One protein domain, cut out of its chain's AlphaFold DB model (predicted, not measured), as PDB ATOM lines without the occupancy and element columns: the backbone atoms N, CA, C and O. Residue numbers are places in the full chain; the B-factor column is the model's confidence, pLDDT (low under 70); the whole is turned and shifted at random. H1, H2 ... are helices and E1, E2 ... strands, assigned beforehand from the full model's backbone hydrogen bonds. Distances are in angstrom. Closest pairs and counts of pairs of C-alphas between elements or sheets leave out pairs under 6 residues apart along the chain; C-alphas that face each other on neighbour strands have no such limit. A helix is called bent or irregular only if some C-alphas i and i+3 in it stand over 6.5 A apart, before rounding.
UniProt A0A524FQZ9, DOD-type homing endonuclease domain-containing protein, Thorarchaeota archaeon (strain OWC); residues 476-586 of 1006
ATOM      1  N   ALA A 476     345.600 318.333 386.100       95.94
ATOM      2  CA  ALA A 476     345.040 318.652 387.412       95.94
ATOM      3  C   ALA A 476     343.504 318.674 387.407       95.94
ATOM      4  O   ALA A 476     342.876 318.312 388.401       95.94
ATOM      5  N   PHE A 477     342.894 319.055 386.281       95.56
ATOM      6  CA  PHE A 477     341.440 319.077 386.116       95.56
ATOM      7  C   PHE A 477     340.823 317.671 386.057       95.56
ATOM      8  O   PHE A 477     339.636 317.528 386.321       95.56
ATOM      9  N   GLU A 478     341.619 316.627 385.803       96.12
ATOM     10  CA  GLU A 478     341.181 315.221 385.875       96.12
ATOM     11  C   GLU A 478     341.032 314.726 387.327       96.12
ATOM     12  O   GLU A 478     340.435 313.681 387.586       96.12
ATOM     13  N   HIS A 479     341.575 315.479 388.288       97.44
ATOM     14  CA  HIS A 479     341.543 315.164 389.718       97.44
ATOM     15  C   HIS A 479     340.773 316.203 390.541       97.44
ATOM     16  O   HIS A 479     340.464 315.960 391.707       97.44
ATOM     17  N   ARG A 480     340.474 317.366 389.959       96.81
ATOM     18  CA  ARG A 480     339.884 318.502 390.664       96.81
ATOM     19  C   ARG A 480     338.361 318.455 390.621       96.81
ATOM     20  O   ARG A 480     337.761 318.564 389.558       96.81
ATOM     21  N   ILE A 481     337.738 318.383 391.789       96.88
ATOM     22  CA  ILE A 481     336.294 318.560 391.952       96.88
ATOM     23  C   ILE A 481     335.965 320.047 391.787       96.88
ATOM     24  O   ILE A 481     336.596 320.907 392.412       96.88
ATOM     25  N   ASP A 482     334.965 320.343 390.956       93.50
ATOM     26  CA  ASP A 482     334.543 321.711 390.665       93.50
ATOM     27  C   ASP A 482     334.091 322.448 391.948       93.50
ATOM     28  O   ASP A 482     333.305 321.896 392.729       93.50
ATOM     29  N   PRO A 483     334.542 323.694 392.195       92.00
ATOM     30  CA  PRO A 483     334.155 324.445 393.391       92.00
ATOM     31  C   PRO A 483     332.646 324.657 393.558       92.00
ATOM     32  O   PRO A 483     332.179 324.874 394.679       92.00
ATOM     33  N   SER A 484     331.869 324.593 392.475       92.12
ATOM     34  CA  SER A 484     330.413 324.686 392.546       92.12
ATOM     35  C   SER A 484     329.779 323.488 393.255       92.12
ATOM     36  O   SER A 484     328.896 323.686 394.093       92.12
ATOM     37  N   ILE A 485     330.310 322.284 393.024       95.62
ATOM     38  CA  ILE A 485     329.918 321.043 393.709       95.62
ATOM     39  C   ILE A 485     330.288 321.133 395.195       95.62
ATOM     40  O   ILE A 485     329.495 320.769 396.066       95.62
ATOM     41  N   VAL A 486     331.471 321.680 395.511       95.12
ATOM     42  CA  VAL A 486     331.890 321.926 396.903       95.12
ATOM     43  C   VAL A 486     330.885 322.838 397.601       95.12
ATOM     44  O   VAL A 486     330.387 322.516 398.678       95.12
ATOM     45  N   TYR A 487     330.546 323.972 396.988       94.19
ATOM     46  CA  TYR A 487     329.588 324.901 397.573       94.19
ATOM     47  C   TYR A 487     328.221 324.245 397.796       94.19
ATOM     48  O   TYR A 487     327.685 324.342 398.897       94.19
ATOM     49  N   GLU A 488     327.683 323.549 396.789       95.62
ATOM     50  CA  GLU A 488     326.384 322.872 396.863       95.62
ATOM     51  C   GLU A 488     326.291 321.930 398.070       95.62
ATOM     52  O   GLU A 488     325.349 322.018 398.865       95.62
ATOM     53  N   HIS A 489     327.293 321.070 398.255       97.38
ATOM     54  CA  HIS A 489     327.247 320.060 399.306       97.38
ATOM     55  C   HIS A 489     327.643 320.578 400.686       97.38
ATOM     56  O   HIS A 489     327.210 319.998 401.678       97.38
ATOM     57  N   PHE A 490     328.386 321.682 400.787       96.81
ATOM     58  CA  PHE A 490     328.803 322.241 402.076       96.81
ATOM     59  C   PHE A 490     327.953 323.428 402.558       96.81
ATOM     60  O   PHE A 490     328.023 323.762 403.740       96.81
ATOM     61  N   GLN A 491     327.106 324.040 401.714       95.50
ATOM     62  CA  GLN A 491     326.334 325.252 402.056       95.50
ATOM     63  C   GLN A 491     325.501 325.112 403.339       95.50
ATOM     64  O   GLN A 491     325.373 326.063 404.110       95.50
ATOM     65  N   HIS A 492     324.963 323.922 403.605       95.44
ATOM     66  CA  HIS A 492     324.161 323.651 404.800       95.44
ATOM     67  C   HIS A 492     324.945 323.780 406.123       95.44
ATOM     68  O   HIS A 492     324.328 323.823 407.187       95.44
ATOM     69  N   LEU A 493     326.281 323.862 406.071       96.25
ATOM     70  CA  LEU A 493     327.155 324.058 407.231       96.25
ATOM     71  C   LEU A 493     327.468 325.533 407.526       96.25
ATOM     72  O   LEU A 493     328.014 325.823 408.585       96.25
ATOM     73  N   LYS A 494     327.101 326.471 406.642       93.50
ATOM     74  CA  LYS A 494     327.430 327.905 406.759       93.50
ATOM     75  C   LYS A 494     327.037 328.529 408.102       93.50
ATOM     76  O   LYS A 494     327.811 329.292 408.672       93.50
ATOM     77  N   ASP A 495     325.842 328.204 408.591       92.56
ATOM     78  CA  ASP A 495     325.285 328.755 409.835       92.56
ATOM     79  C   ASP A 495     325.458 327.799 411.033       92.56
ATOM     80  O   ASP A 495     324.939 328.041 412.128       92.56
ATOM     81  N   VAL A 496     326.190 326.694 410.846       94.06
ATOM     82  CA  VAL A 496     326.460 325.710 411.896       94.06
ATOM     83  C   VAL A 496     327.675 326.167 412.699       94.06
ATOM     84  O   VAL A 496     328.783 326.256 412.186       94.06
ATOM     85  N   LYS A 497     327.475 326.435 413.996       89.56
ATOM     86  CA  LYS A 497     328.532 326.954 414.883       89.56
ATOM     87  C   LYS A 497     329.741 326.014 415.010       89.56
ATOM     88  O   LYS A 497     330.857 326.495 415.159       89.56
ATOM     89  N   ALA A 498     329.505 324.703 415.010       93.19
ATOM     90  CA  ALA A 498     330.535 323.667 415.038       93.19
ATOM     91  C   ALA A 498     330.025 322.441 414.272       93.19
ATOM     92  O   ALA A 498     329.016 321.850 414.661       93.19
ATOM     93  N   SER A 499     330.684 322.093 413.166       96.31
ATOM     94  CA  SER A 499     330.325 320.921 412.366       96.31
ATOM     95  C   SER A 499     330.830 319.645 413.036       96.31
ATOM     96  O   SER A 499     332.002 319.561 413.407       96.31
ATOM     97  N   THR A 500     329.957 318.649 413.181       97.75
ATOM     98  CA  THR A 500     330.347 317.339 413.721       97.75
ATOM     99  C   THR A 500     331.067 316.496 412.660       97.75
ATOM    100  O   THR A 500     330.817 316.694 411.464       97.75
ATOM    101  N   PRO A 501     331.886 315.496 413.049       98.31
ATOM    102  CA  PRO A 501     332.567 314.625 412.090       98.31
ATOM    103  C   PRO A 501     331.607 313.944 411.106       98.31
ATOM    104  O   PRO A 501     331.863 313.916 409.907       98.31
ATOM    105  N   ASN A 502     330.438 313.499 411.582       98.25
ATOM    106  CA  ASN A 502     329.402 312.889 410.741       98.25
ATOM    107  C   ASN A 502     328.782 313.864 409.727       98.25
ATOM    108  O   ASN A 502     328.444 313.459 408.615       98.25
ATOM    109  N   GLN A 503     328.611 315.141 410.088       98.19
ATOM    110  CA  GLN A 503     328.124 316.161 409.152       98.19
ATOM    111  C   GLN A 503     329.155 316.437 408.054       98.19
ATOM    112  O   GLN A 503     328.799 316.484 406.877       98.19
ATOM    113  N   LEU A 504     330.430 316.553 408.436       98.38
ATOM    114  CA  LEU A 504     331.540 316.748 407.503       98.38
ATOM    115  C   LEU A 504     331.694 315.542 406.570       98.38
ATOM    116  O   LEU A 504     331.689 315.717 405.356       98.38
ATOM    117  N   ALA A 505     331.717 314.320 407.108       98.50
ATOM    118  CA  ALA A 505     331.769 313.091 406.319       98.50
ATOM    119  C   ALA A 505     330.584 312.975 405.343       98.50
ATOM    120  O   ALA A 505     330.755 312.517 404.217       98.50
ATOM    121  N   ARG A 506     329.387 313.439 405.735       98.38
ATOM    122  CA  ARG A 506     328.211 313.510 404.851       98.38
ATOM    123  C   ARG A 506     328.359 314.483 403.699       98.38
ATOM    124  O   ARG A 506     328.002 314.133 402.573       98.38
ATOM    125  N   ALA A 507     328.882 315.671 403.965       98.31
ATOM    126  CA  ALA A 507     329.162 316.636 402.914       98.31
ATOM    127  C   ALA A 507     330.252 316.117 401.957       98.31
ATOM    128  O   ALA A 507     330.069 316.186 400.744       98.31
ATOM    129  N   ILE A 508     331.329 315.526 402.495       98.50
ATOM    130  CA  ILE A 508     332.438 314.954 401.714       98.50
ATOM    131  C   ILE A 508     331.958 313.801 400.827       98.50
ATOM    132  O   ILE A 508     332.243 313.809 399.636       98.50
ATOM    133  N   GLU A 509     331.208 312.840 401.375       98.31
ATOM    134  CA  GLU A 509     330.662 311.721 400.596       98.31
ATOM    135  C   GLU A 509     329.761 312.225 399.461       98.31
ATOM    136  O   GLU A 509     329.919 311.796 398.322       98.31
ATOM    137  N   SER A 510     328.849 313.159 399.759       98.19
ATOM    138  CA  SER A 510     327.926 313.697 398.751       98.19
ATOM    139  C   SER A 510     328.693 314.418 397.638       98.19
ATOM    140  O   SER A 510     328.428 314.193 396.465       98.19
ATOM    141  N   MET A 511     329.694 315.226 398.002       97.88
ATOM    142  CA  MET A 511     330.590 315.893 397.053       97.88
ATOM    143  C   MET A 511     331.359 314.888 396.187       97.88
ATOM    144  O   MET A 511     331.444 315.067 394.975       97.88
ATOM    145  N   TYR A 512     331.902 313.834 396.797       96.81
ATOM    146  CA  TYR A 512     332.661 312.795 396.105       96.81
ATOM    147  C   TYR A 512     331.783 312.015 395.113       96.81
ATOM    148  O   TYR A 512     332.173 311.832 393.961       96.81
ATOM    149  N   GLN A 513     330.573 311.616 395.529       96.19
ATOM    150  CA  GLN A 513     329.602 310.884 394.701       96.19
ATOM    151  C   GLN A 513     329.031 311.721 393.550       96.19
ATOM    152  O   GLN A 513     328.712 311.165 392.500       96.19
ATOM    153  N   SER A 514     328.901 313.035 393.736       96.75
ATOM    154  CA  SER A 514     328.470 313.957 392.680       96.75
ATOM    155  C   SER A 514     329.572 314.274 391.668       96.75
ATOM    156  O   SER A 514     329.275 314.828 390.610       96.75
ATOM    157  N   SER A 515     330.837 313.958 391.966       94.06
ATOM    158  CA  SER A 515     331.920 314.135 390.999       94.06
ATOM    159  C   SER A 515     331.868 313.038 389.928       94.06
ATOM    160  O   SER A 515     331.686 311.859 390.225       94.06
ATOM    161  N   GLU A 516     332.078 313.405 388.663       93.75
ATOM    162  CA  GLU A 516     332.193 312.435 387.559       93.75
ATOM    163  C   GLU A 516     333.600 311.808 387.466       93.75
ATOM    164  O   GLU A 516     333.892 311.015 386.563       93.75
ATOM    165  N   LEU A 517     334.493 312.169 388.391       94.12
ATOM    166  CA  LEU A 517     335.893 311.770 388.379       94.12
ATOM    167  C   LEU A 517     336.041 310.311 388.818       94.12
ATOM    168  O   LEU A 517     335.489 309.874 389.826       94.12
ATOM    169  N   LYS A 518     336.840 309.546 388.069       93.75
ATOM    170  CA  LYS A 518     337.111 308.121 388.345       93.75
ATOM    171  C   LYS A 518     338.487 307.868 388.961       93.75
ATOM    172  O   LYS A 518     338.898 306.720 389.106       93.75
ATOM    173  N   THR A 519     339.220 308.928 389.277       95.88
ATOM    174  CA  THR A 519     340.578 308.849 389.814       95.88
ATOM    175  C   THR A 519     340.561 308.420 391.281       95.88
ATOM    176  O   THR A 519     339.618 308.717 392.018       95.88
ATOM    177  N   ARG A 520     341.613 307.710 391.715       96.75
ATOM    178  CA  ARG A 520     341.769 307.279 393.115       96.75
ATOM    179  C   ARG A 520     342.075 308.437 394.059       96.75
ATOM    180  O   ARG A 520     341.762 308.352 395.243       96.75
ATOM    181  N   VAL A 521     342.675 309.509 393.545       98.12
ATOM    182  CA  VAL A 521     342.921 310.741 394.296       98.12
ATOM    183  C   VAL A 521     342.160 311.881 393.645       98.12
ATOM    184  O   VAL A 521     342.418 312.218 392.488       98.12
ATOM    185  N   GLN A 522     341.264 312.484 394.413       98.25
ATOM    186  CA  GLN A 522     340.508 313.668 394.034       98.25
ATOM    187  C   GLN A 522     340.824 314.804 394.997       98.25
ATOM    188  O   GLN A 522     341.179 314.568 396.155       98.25
ATOM    189  N   TRP A 523     340.691 316.045 394.547       97.94
ATOM    190  CA  TRP A 523     340.893 317.196 395.414       97.94
ATOM    191  C   TRP A 523     339.949 318.346 395.096       97.94
ATOM    192  O   TRP A 523     339.478 318.495 393.973       97.94
ATOM    193  N   SER A 524     339.654 319.165 396.097       96.12
ATOM    194  CA  SER A 524     338.733 320.293 395.983       96.12
ATOM    195  C   SER A 524     339.230 321.501 396.771       96.12
ATOM    196  O   SER A 524     339.999 321.366 397.722       96.12
ATOM    197  N   GLU A 525     338.828 322.706 396.365       93.31
ATOM    198  CA  GLU A 525     339.271 323.961 396.985       93.31
ATOM    199  C   GLU A 525     338.134 324.593 397.789       93.31
ATOM    200  O   GLU A 525     337.078 324.904 397.242       93.31
ATOM    201  N   PHE A 526     338.368 324.860 399.076       90.25
ATOM    202  CA  PHE A 526     337.405 325.575 399.924       90.25
ATOM    203  C   PHE A 526     337.506 327.101 399.782       90.25
ATOM    204  O   PHE A 526     336.595 327.830 400.171       90.25
ATOM    205  N   GLN A 527     338.598 327.609 399.208       83.50
ATOM    206  CA  GLN A 527     338.756 329.022 398.854       83.50
ATOM    207  C   GLN A 527     339.109 329.164 397.371       83.50
ATOM    208  O   GLN A 527     340.274 329.387 397.038       83.50
ATOM    209  N   PRO A 528     338.129 329.018 396.467       66.38
ATOM    210  CA  PRO A 528     338.401 329.122 395.047       66.38
ATOM    211  C   PRO A 528     338.706 330.584 394.655       66.38
ATOM    212  O   PRO A 528     337.933 331.505 394.925       66.38
ATOM    213  N   TYR A 529     339.853 330.774 393.998       68.50
ATOM    214  CA  TYR A 529     340.210 331.908 393.129       68.50
ATOM    215  C   TYR A 529     340.511 333.280 393.748       68.50
ATOM    216  O   TYR A 529     341.209 334.059 393.114       68.50
ATOM    217  N   HIS A 530     340.066 333.618 394.960       67.25
ATOM    218  CA  HIS A 530     340.467 334.886 395.589       67.25
ATOM    219  C   HIS A 530     340.471 334.812 397.119       67.25
ATOM    220  O   HIS A 530     339.676 334.108 397.741       67.25
ATOM    221  N   SER A 531     341.317 335.624 397.762       62.81
ATOM    222  CA  SER A 531     341.441 335.684 399.232       62.81
ATOM    223  C   SER A 531     340.157 336.112 399.961       62.81
ATOM    224  O   SER A 531     340.095 336.061 401.188       62.81
ATOM    225  N   GLY A 532     339.152 336.579 399.215       60.53
ATOM    226  CA  GLY A 532     337.841 336.996 399.713       60.53
ATOM    227  C   GLY A 532     336.750 335.927 399.613       60.53
ATOM    228  O   GLY A 532     335.586 336.277 399.800       60.53
ATOM    229  N   GLY A 533     337.085 334.672 399.279       72.75
ATOM    230  CA  GLY A 533     336.121 333.570 399.287       72.75
ATOM    231  C   GLY A 533     335.413 333.427 400.648       72.75
ATOM    232  O   GLY A 533     335.873 333.991 401.650       72.75
ATOM    233  N   PRO A 534     334.290 332.691 400.728       84.00
ATOM    234  CA  PRO A 534     333.489 332.631 401.945       84.00
ATOM    235  C   PRO A 534     334.312 332.132 403.129       84.00
ATOM    236  O   PRO A 534     334.822 331.012 403.122       84.00
ATOM    237  N   LYS A 535     334.424 332.959 404.173       89.25
ATOM    238  CA  LYS A 535     335.183 332.610 405.381       89.25
ATOM    239  C   LYS A 535     334.712 331.279 405.984       89.25
ATOM    240  O   LYS A 535     335.537 330.493 406.424       89.25
ATOM    241  N   TRP A 536     333.410 331.003 405.924       92.25
ATOM    242  CA  TRP A 536     332.827 329.786 406.480       92.25
ATOM    243  C   TRP A 536     333.335 328.502 405.796       92.25
ATOM    244  O   TRP A 536     333.529 327.506 406.479       92.25
ATOM    245  N   LEU A 537     333.641 328.514 404.490       92.81
ATOM    246  CA  LEU A 537     334.242 327.351 403.815       92.81
ATOM    247  C   LEU A 537     335.665 327.087 404.320       92.81
ATOM    248  O   LEU A 537     336.062 325.939 404.504       92.81
ATOM    249  N   LYS A 538     336.428 328.147 404.602       91.44
ATOM    250  CA  LYS A 538     337.741 328.020 405.241       91.44
ATOM    251  C   LYS A 538     337.623 327.426 406.646       91.44
ATOM    252  O   LYS A 538     338.407 326.552 407.002       91.44
ATOM    253  N   ASP A 539     336.638 327.879 407.418       93.56
ATOM    254  CA  ASP A 539     336.376 327.363 408.765       93.56
ATOM    255  C   ASP A 539     335.958 325.873 408.719       93.56
ATOM    256  O   ASP A 539     336.363 325.083 409.574       93.56
ATOM    257  N   VAL A 540     335.238 325.449 407.671       95.56
ATOM    258  CA  VAL A 540     334.940 324.032 407.397       95.56
ATOM    259  C   VAL A 540     336.207 323.234 407.079       95.56
ATOM    260  O   VAL A 540     336.417 322.184 407.680       95.56
ATOM    261  N   ALA A 541     337.075 323.717 406.182       95.50
ATOM    262  CA  ALA A 541     338.334 323.035 405.863       95.50
ATOM    263  C   ALA A 541     339.219 322.859 407.110       95.50
ATOM    264  O   ALA A 541     339.788 321.789 407.325       95.50
ATOM    265  N   GLN A 542     339.279 323.888 407.961       95.44
ATOM    266  CA  GLN A 542     339.964 323.830 409.250       95.44
ATOM    267  C   GLN A 542     339.327 322.786 410.181       95.44
ATOM    268  O   GLN A 542     340.043 321.994 410.786       95.44
ATOM    269  N   SER A 543     337.994 322.728 410.240       97.00
ATOM    270  CA  SER A 543     337.271 321.736 411.049       97.00
ATOM    271  C   SER A 543     337.539 320.301 410.584       97.00
ATOM    272  O   SER A 543     337.682 319.414 411.421       97.00
ATOM    273  N   ILE A 544     337.640 320.069 409.266       97.69
ATOM    274  CA  ILE A 544     338.029 318.765 408.700       97.69
ATOM    275  C   ILE A 544     339.464 318.415 409.100       97.69
ATOM    276  O   ILE A 544     339.729 317.279 409.475       97.69
ATOM    277  N   HIS A 545     340.386 319.378 409.040       96.38
ATOM    278  CA  HIS A 545     341.778 319.160 409.427       96.38
ATOM    279  C   HIS A 545     341.922 318.802 410.916       96.38
ATOM    280  O   HIS A 545     342.658 317.880 411.258       96.38
ATOM    281  N   GLU A 546     341.201 319.504 411.793       96.56
ATOM    282  CA  GLU A 546     341.243 319.299 413.248       96.56
ATOM    283  C   GLU A 546     340.594 317.982 413.696       96.56
ATOM    284  O   GLU A 546     341.033 317.406 414.686       96.56
ATOM    285  N   GLN A 547     339.583 317.497 412.966       97.75
ATOM    286  CA  GLN A 547     338.818 316.277 413.277       97.75
ATOM    287  C   GLN A 547     339.050 315.172 412.232       97.75
ATOM    288  O   GLN A 547     338.143 314.409 411.893       97.75
ATOM    289  N   ARG A 548     340.246 315.135 411.631       97.00
ATOM    290  CA  ARG A 548     340.520 314.327 410.434       97.00
ATOM    291  C   ARG A 548     340.219 312.845 410.643       97.00
ATOM    292  O   ARG A 548     339.534 312.254 409.819       97.00
ATOM    293  N   VAL A 549     340.710 312.258 411.735       96.94
ATOM    294  CA  VAL A 549     340.596 310.814 412.005       96.94
ATOM    295  C   VAL A 549     339.135 310.412 412.230       96.94
ATOM    296  O   VAL A 549     338.675 309.387 411.722       96.94
ATOM    297  N   GLU A 550     338.376 311.239 412.947       98.38
ATOM    298  CA  GLU A 550     336.953 311.027 413.203       98.38
ATOM    299  C   GLU A 550     336.131 311.169 411.916       98.38
ATOM    300  O   GLU A 550     335.215 310.380 411.674       98.38
ATOM    301  N   VAL A 551     336.472 312.146 411.065       98.44
ATOM    302  CA  VAL A 551     335.836 312.329 409.753       98.44
ATOM    303  C   VAL A 551     336.166 311.164 408.817       98.44
ATOM    304  O   VAL A 551     335.258 310.667 408.160       98.44
ATOM    305  N   GLU A 552     337.416 310.688 408.773       98.06
ATOM    306  CA  GLU A 552     337.818 309.509 407.987       98.06
ATOM    307  C   GLU A 552     337.055 308.260 408.429       98.06
ATOM    308  O   GLU A 552     336.522 307.537 407.588       98.06
ATOM    309  N   THR A 553     336.955 308.019 409.737       98.00
ATOM    310  CA  THR A 553     336.225 306.867 410.292       98.00
ATOM    311  C   THR A 553     334.750 306.918 409.884       98.00
ATOM    312  O   THR A 553     334.229 305.964 409.302       98.00
ATOM    313  N   ALA A 554     334.093 308.065 410.091       98.31
ATOM    314  CA  ALA A 554     332.703 308.276 409.690       98.31
ATOM    315  C   ALA A 554     332.501 308.159 408.170       98.31
ATOM    316  O   ALA A 554     331.477 307.653 407.708       98.31
ATOM    317  N   LEU A 555     333.467 308.620 407.373       98.25
ATOM    318  CA  LEU A 555     333.419 308.535 405.916       98.25
ATOM    319  C   LEU A 555     333.538 307.082 405.438       98.25
ATOM    320  O   LEU A 555     332.711 306.652 404.638       98.25
ATOM    321  N   ASN A 556     334.490 306.311 405.972       98.19
ATOM    322  CA  ASN A 556     334.654 304.888 405.654       98.19
ATOM    323  C   ASN A 556     333.409 304.075 406.021       98.19
ATOM    324  O   ASN A 556     332.943 303.276 405.209       98.19
ATOM    325  N   GLN A 557     332.819 304.323 407.193       97.88
ATOM    326  CA  GLN A 557     331.567 303.682 407.594       97.88
ATOM    327  C   GLN A 557     330.432 303.987 406.606       97.88
ATOM    328  O   GLN A 557     329.719 303.085 406.167       97.88
ATOM    329  N   ARG A 558     330.276 305.255 406.211       97.12
ATOM    330  CA  ARG A 558     329.195 305.683 405.307       97.12
ATOM    331  C   ARG A 558     329.379 305.175 403.878       97.12
ATOM    332  O   ARG A 558     328.392 304.837 403.235       97.12
ATOM    333  N   MET A 559     330.623 305.039 403.424       96.88
ATOM    334  CA  MET A 559     330.960 304.448 402.126       96.88
ATOM    335  C   MET A 559     330.959 302.909 402.132       96.88
ATOM    336  O   MET A 559     331.215 302.307 401.093       96.88
ATOM    337  N   GLY A 560     330.666 302.263 403.269       96.50
ATOM    338  CA  GLY A 560     330.635 300.802 403.387       96.50
ATOM    339  C   GLY A 560     332.017 300.139 403.353       96.50
ATOM    340  O   GLY A 560     332.117 298.970 402.993       96.50
ATOM    341  N   LEU A 561     333.074 300.876 403.708       96.12
ATOM    342  CA  LEU A 561     334.469 300.421 403.669       96.12
ATOM    343  C   LEU A 561     334.987 299.912 405.023       96.12
ATOM    344  O   LEU A 561     336.023 299.266 405.067       96.12
ATOM    345  N   GLU A 562     334.270 300.135 406.129       91.69
ATOM    346  CA  GLU A 562     334.693 299.696 407.477       91.69
ATOM    347  C   GLU A 562     334.902 298.169 407.586       91.69
ATOM    348  O   GLU A 562     335.735 297.711 408.361       91.69
ATOM    349  N   GLY A 563     334.178 297.382 406.783       87.00
ATOM    350  CA  GLY A 563     334.335 295.927 406.695       87.00
ATOM    351  C   GLY A 563     335.161 295.439 405.501       87.00
ATOM    352  O   GLY A 563     335.263 294.229 405.313       87.00
ATOM    353  N   ASN A 564     335.700 296.343 404.675       91.75
ATOM    354  CA  ASN A 564     336.512 295.982 403.518       91.75
ATOM    355  C   ASN A 564     338.005 296.045 403.897       91.75
ATOM    356  O   ASN A 564     338.533 297.142 404.068       91.75
ATOM    357  N   PRO A 565     338.706 294.904 404.033       89.62
ATOM    358  CA  PRO A 565     340.124 294.909 404.391       89.62
ATOM    359  C   PRO A 565     341.025 295.444 403.267       89.62
ATOM    360  O   PRO A 565     342.141 295.887 403.537       89.62
ATOM    361  N   ASP A 566     340.545 295.436 402.021       94.75
ATOM    362  CA  ASP A 566     341.345 295.752 400.837       94.75
ATOM    363  C   ASP A 566     341.233 297.212 400.397       94.75
ATOM    364  O   ASP A 566     341.930 297.639 399.476       94.75
ATOM    365  N   GLU A 567     340.370 298.008 401.030       96.31
ATOM    366  CA  GLU A 567     340.187 299.393 400.627       96.31
ATOM    367  C   GLU A 567     339.732 300.304 401.760       96.31
ATOM    368  O   GLU A 567     338.833 299.975 402.530       96.31
ATOM    369  N   ARG A 568     340.285 301.519 401.794       96.81
ATOM    370  CA  ARG A 568     339.822 302.589 402.685       96.81
ATOM    371  C   ARG A 568     339.932 303.959 402.033       96.81
ATOM    372  O   ARG A 568     340.717 304.177 401.113       96.81
ATOM    373  N   VAL A 569     339.186 304.924 402.554       97.94
ATOM    374  CA  VAL A 569     339.322 306.337 402.196       97.94
ATOM    375  C   VAL A 569     340.134 307.076 403.251       97.94
ATOM    376  O   VAL A 569     339.876 306.968 404.452       97.94
ATOM    377  N   ARG A 570     341.105 307.857 402.781       98.06
ATOM    378  CA  ARG A 570     341.910 308.795 403.565       98.06
ATOM    379  C   ARG A 570     341.668 310.211 403.067       98.06
ATOM    380  O   ARG A 570     341.457 310.422 401.871       98.06
ATOM    381  N   ILE A 571     341.714 311.182 403.969       98.31
ATOM    382  CA  ILE A 571     341.549 312.595 403.631       98.31
ATOM    383  C   ILE A 571     342.730 313.414 404.141       98.31
ATOM    384  O   ILE A 571     343.303 313.134 405.187       98.31
ATOM    385  N   GLY A 572     343.097 314.453 403.402       97.94
ATOM    386  CA  GLY A 572     344.152 315.383 403.790       97.94
ATOM    387  C   GLY A 572     343.732 316.810 403.493       97.94
ATOM    388  O   GLY A 572     343.074 317.062 402.489       97.94
ATOM    389  N   VAL A 573     344.110 317.753 404.350       97.44
ATOM    390  CA  VAL A 573     343.868 319.178 404.116       97.44
ATOM    391  C   VAL A 573     345.204 319.899 404.021       97.44
ATOM    392  O   VAL A 573     345.973 319.938 404.982       97.44
ATOM    393  N   VAL A 574     345.478 320.483 402.855       95.12
ATOM    394  CA  VAL A 574     346.687 321.275 402.597       95.12
ATOM    395  C   VAL A 574     346.260 322.581 401.938       95.12
ATOM    396  O   VAL A 574     345.631 322.581 400.889       95.12
ATOM    397  N   GLU A 575     346.558 323.711 402.580       89.75
ATOM    398  CA  GLU A 575     346.224 325.059 402.083       89.75
ATOM    399  C   GLU A 575     344.747 325.297 401.737       89.75
ATOM    400  O   GLU A 575     344.413 325.939 400.742       89.75
ATOM    401  N   ASN A 576     343.841 324.814 402.590       90.62
ATOM    402  CA  ASN A 576     342.390 324.856 402.358       90.62
ATOM    403  C   ASN A 576     341.938 324.058 401.121       90.62
ATOM    404  O   ASN A 576     340.823 324.256 400.633       90.62
ATOM    405  N   LYS A 577     342.786 323.160 400.611       95.56
ATOM    406  CA  LYS A 577     342.394 322.124 399.663       95.56
ATOM    407  C   LYS A 577     342.160 320.831 400.416       95.56
ATOM    408  O   LYS A 577     342.998 320.445 401.231       95.56
ATOM    409  N   LEU A 578     341.034 320.184 400.152       97.88
ATOM    410  CA  LEU A 578     340.747 318.843 400.640       97.88
ATOM    411  C   LEU A 578     341.164 317.847 399.573       97.88
ATOM    412  O   LEU A 578     340.741 317.956 398.430       97.88
ATOM    413  N   TYR A 579     341.956 316.871 399.973       98.62
ATOM    414  CA  TYR A 579     342.361 315.722 399.186       98.62
ATOM    415  C   TYR A 579     341.622 314.505 399.719       98.62
ATOM    416  O   TYR A 579     341.576 314.299 400.931       98.62
ATOM    417  N   ILE A 580     341.056 313.709 398.822       98.56
ATOM    418  CA  ILE A 580     340.364 312.460 399.123       98.56
ATOM    419  C   ILE A 580     341.088 311.374 398.340       98.56
ATOM    420  O   ILE A 580     341.142 311.422 397.111       98.56
ATOM    421  N   ARG A 581     341.664 310.413 399.055       98.25
ATOM    422  CA  ARG A 581     342.364 309.265 398.487       98.25
ATOM    423  C   ARG A 581     341.584 308.001 398.805       98.25
ATOM    424  O   ARG A 581     341.373 307.690 399.972       98.25
ATOM    425  N   ARG A 582     341.215 307.257 397.770       97.50
ATOM    426  CA  ARG A 582     340.739 305.880 397.862       97.50
ATOM    427  C   ARG A 582     341.957 304.961 397.768       97.50
ATOM    428  O   ARG A 582     342.501 304.755 396.686       97.50
ATOM    429  N   GLU A 583     342.441 304.536 398.926       96.81
ATOM    430  CA  GLU A 583     343.657 303.746 399.091       96.81
ATOM    431  C   GLU A 583     343.339 302.253 399.011       96.81
ATOM    432  O   GLU A 583     342.454 301.761 399.710       96.81
ATOM    433  N   ASP A 584     344.110 301.541 398.196       96.06
ATOM    434  CA  ASP A 584     344.126 300.082 398.146       96.06
ATOM    435  C   ASP A 584     344.968 299.545 399.308       96.06
ATOM    436  O   ASP A 584     346.187 299.717 399.357       96.06
ATOM    437  N   THR A 585     344.308 298.918 400.275       95.75
ATOM    438  CA  THR A 585     344.944 298.301 401.443       95.75
ATOM    439  C   THR A 585     345.121 296.801 401.289       95.75
ATOM    440  O   THR A 585     345.530 296.156 402.255       95.75
ATOM    441  N   SER A 586     344.890 296.256 400.087       94.94
ATOM    442  CA  SER A 586     345.070 294.836 399.824       94.94
ATOM    443  C   SER A 586     346.461 294.398 400.239       94.94
ATOM    444  O   SER A 586     347.481 294.986 399.848       94.94
TER     445      SER A 586
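What this domain is: This is residues 476 to 586 of the 1006 residues of the protein "DOD-type homing endonuclease domain-containing protein" of Thorarchaeota archaeon (strain OWC) (UniProt A0A524FQZ9). A small three-stranded sheet has helices packed over one face, while its other face is bare. H3 and H4 follow each other at a corner over the E2 side, H2 crosses over the E1 side, and H1 folds against H2, reaching the sheet with its first residues only. The printed part has 111 residues, with four named helices and three named strands in the order H1 H2 E1 H3 H4 E2 E3; the sheet order is E1 E3 E2, all antiparallel, and the class is mixed. It is compact, with a radius of gyration of the C-alphas of 13.3 A, and spans 43 by 31 by 21 A.

How they stand to each other: Start at inner strand E3, residues 577 to 584. Beside it is edge strand E1, residues 521 to 525, antiparallel at 168 degrees, with N 524 and O 578 within hydrogen-bond range at 2.8 A. Edge strand E2, residues 567 to 574, makes a hairpin with E3, with N 570 and O 581 at 2.8 A. H2, residues 501 to 514, and H3, residues 535 to 546, are on the same face of the sheet E1 E3 E2, an arrangement in two layers, the sheet being one and the helices on one face of it the other; their heights over the sheet are 10.8 A and 9.6 A. H4, residues 548 to 558, is on that face too, over E2 at a height of 7.2 A; the closest C-alphas are those of Asn 556 and Val 569, 6.0 A apart. E1, H3 H4 and E2 make a split strand-helix-strand unit, two strands running the same way with E3 between them, its crossover right-handed. H4 touches H2 at a steep tilt of 59 degrees, closest at C-alphas 551 and 501, 4.6 A. H1, residues 483 to 493, makes a helical hairpin with H2, closest at C-alphas 489 and 507, 5.3 A; it only grazes the sheet with residues 483 to 487, and is apart from H4. Every O i to N i+4 pair is within hydrogen-bond range in H2, H3 and H4, and 5 of 7 in H1.

Where its parts are: Find C-alpha 483 at (334.155, 324.445, 393.391), where H1 begins; it runs 15.5 A and is irregular, with C-alphas 489 and 492 7.3 A apart. H2 is 19.8 A long, E1 14.0 A, H3 16.6 A and H4 15.1 A. E2 runs 22.9 A from (340.187, 299.393, 400.627), and E3 22.2 A to C-alpha 584 at (344.126, 300.082, 398.146).

The domain as a whole: The two C-alphas farthest apart are those of Gly 532 and Ser 586, 42.8 A. The printed part has no cut, and no link is long. Look at residues 528 to 532 for pLDDT under 70; the mean of the printed part is 94.0.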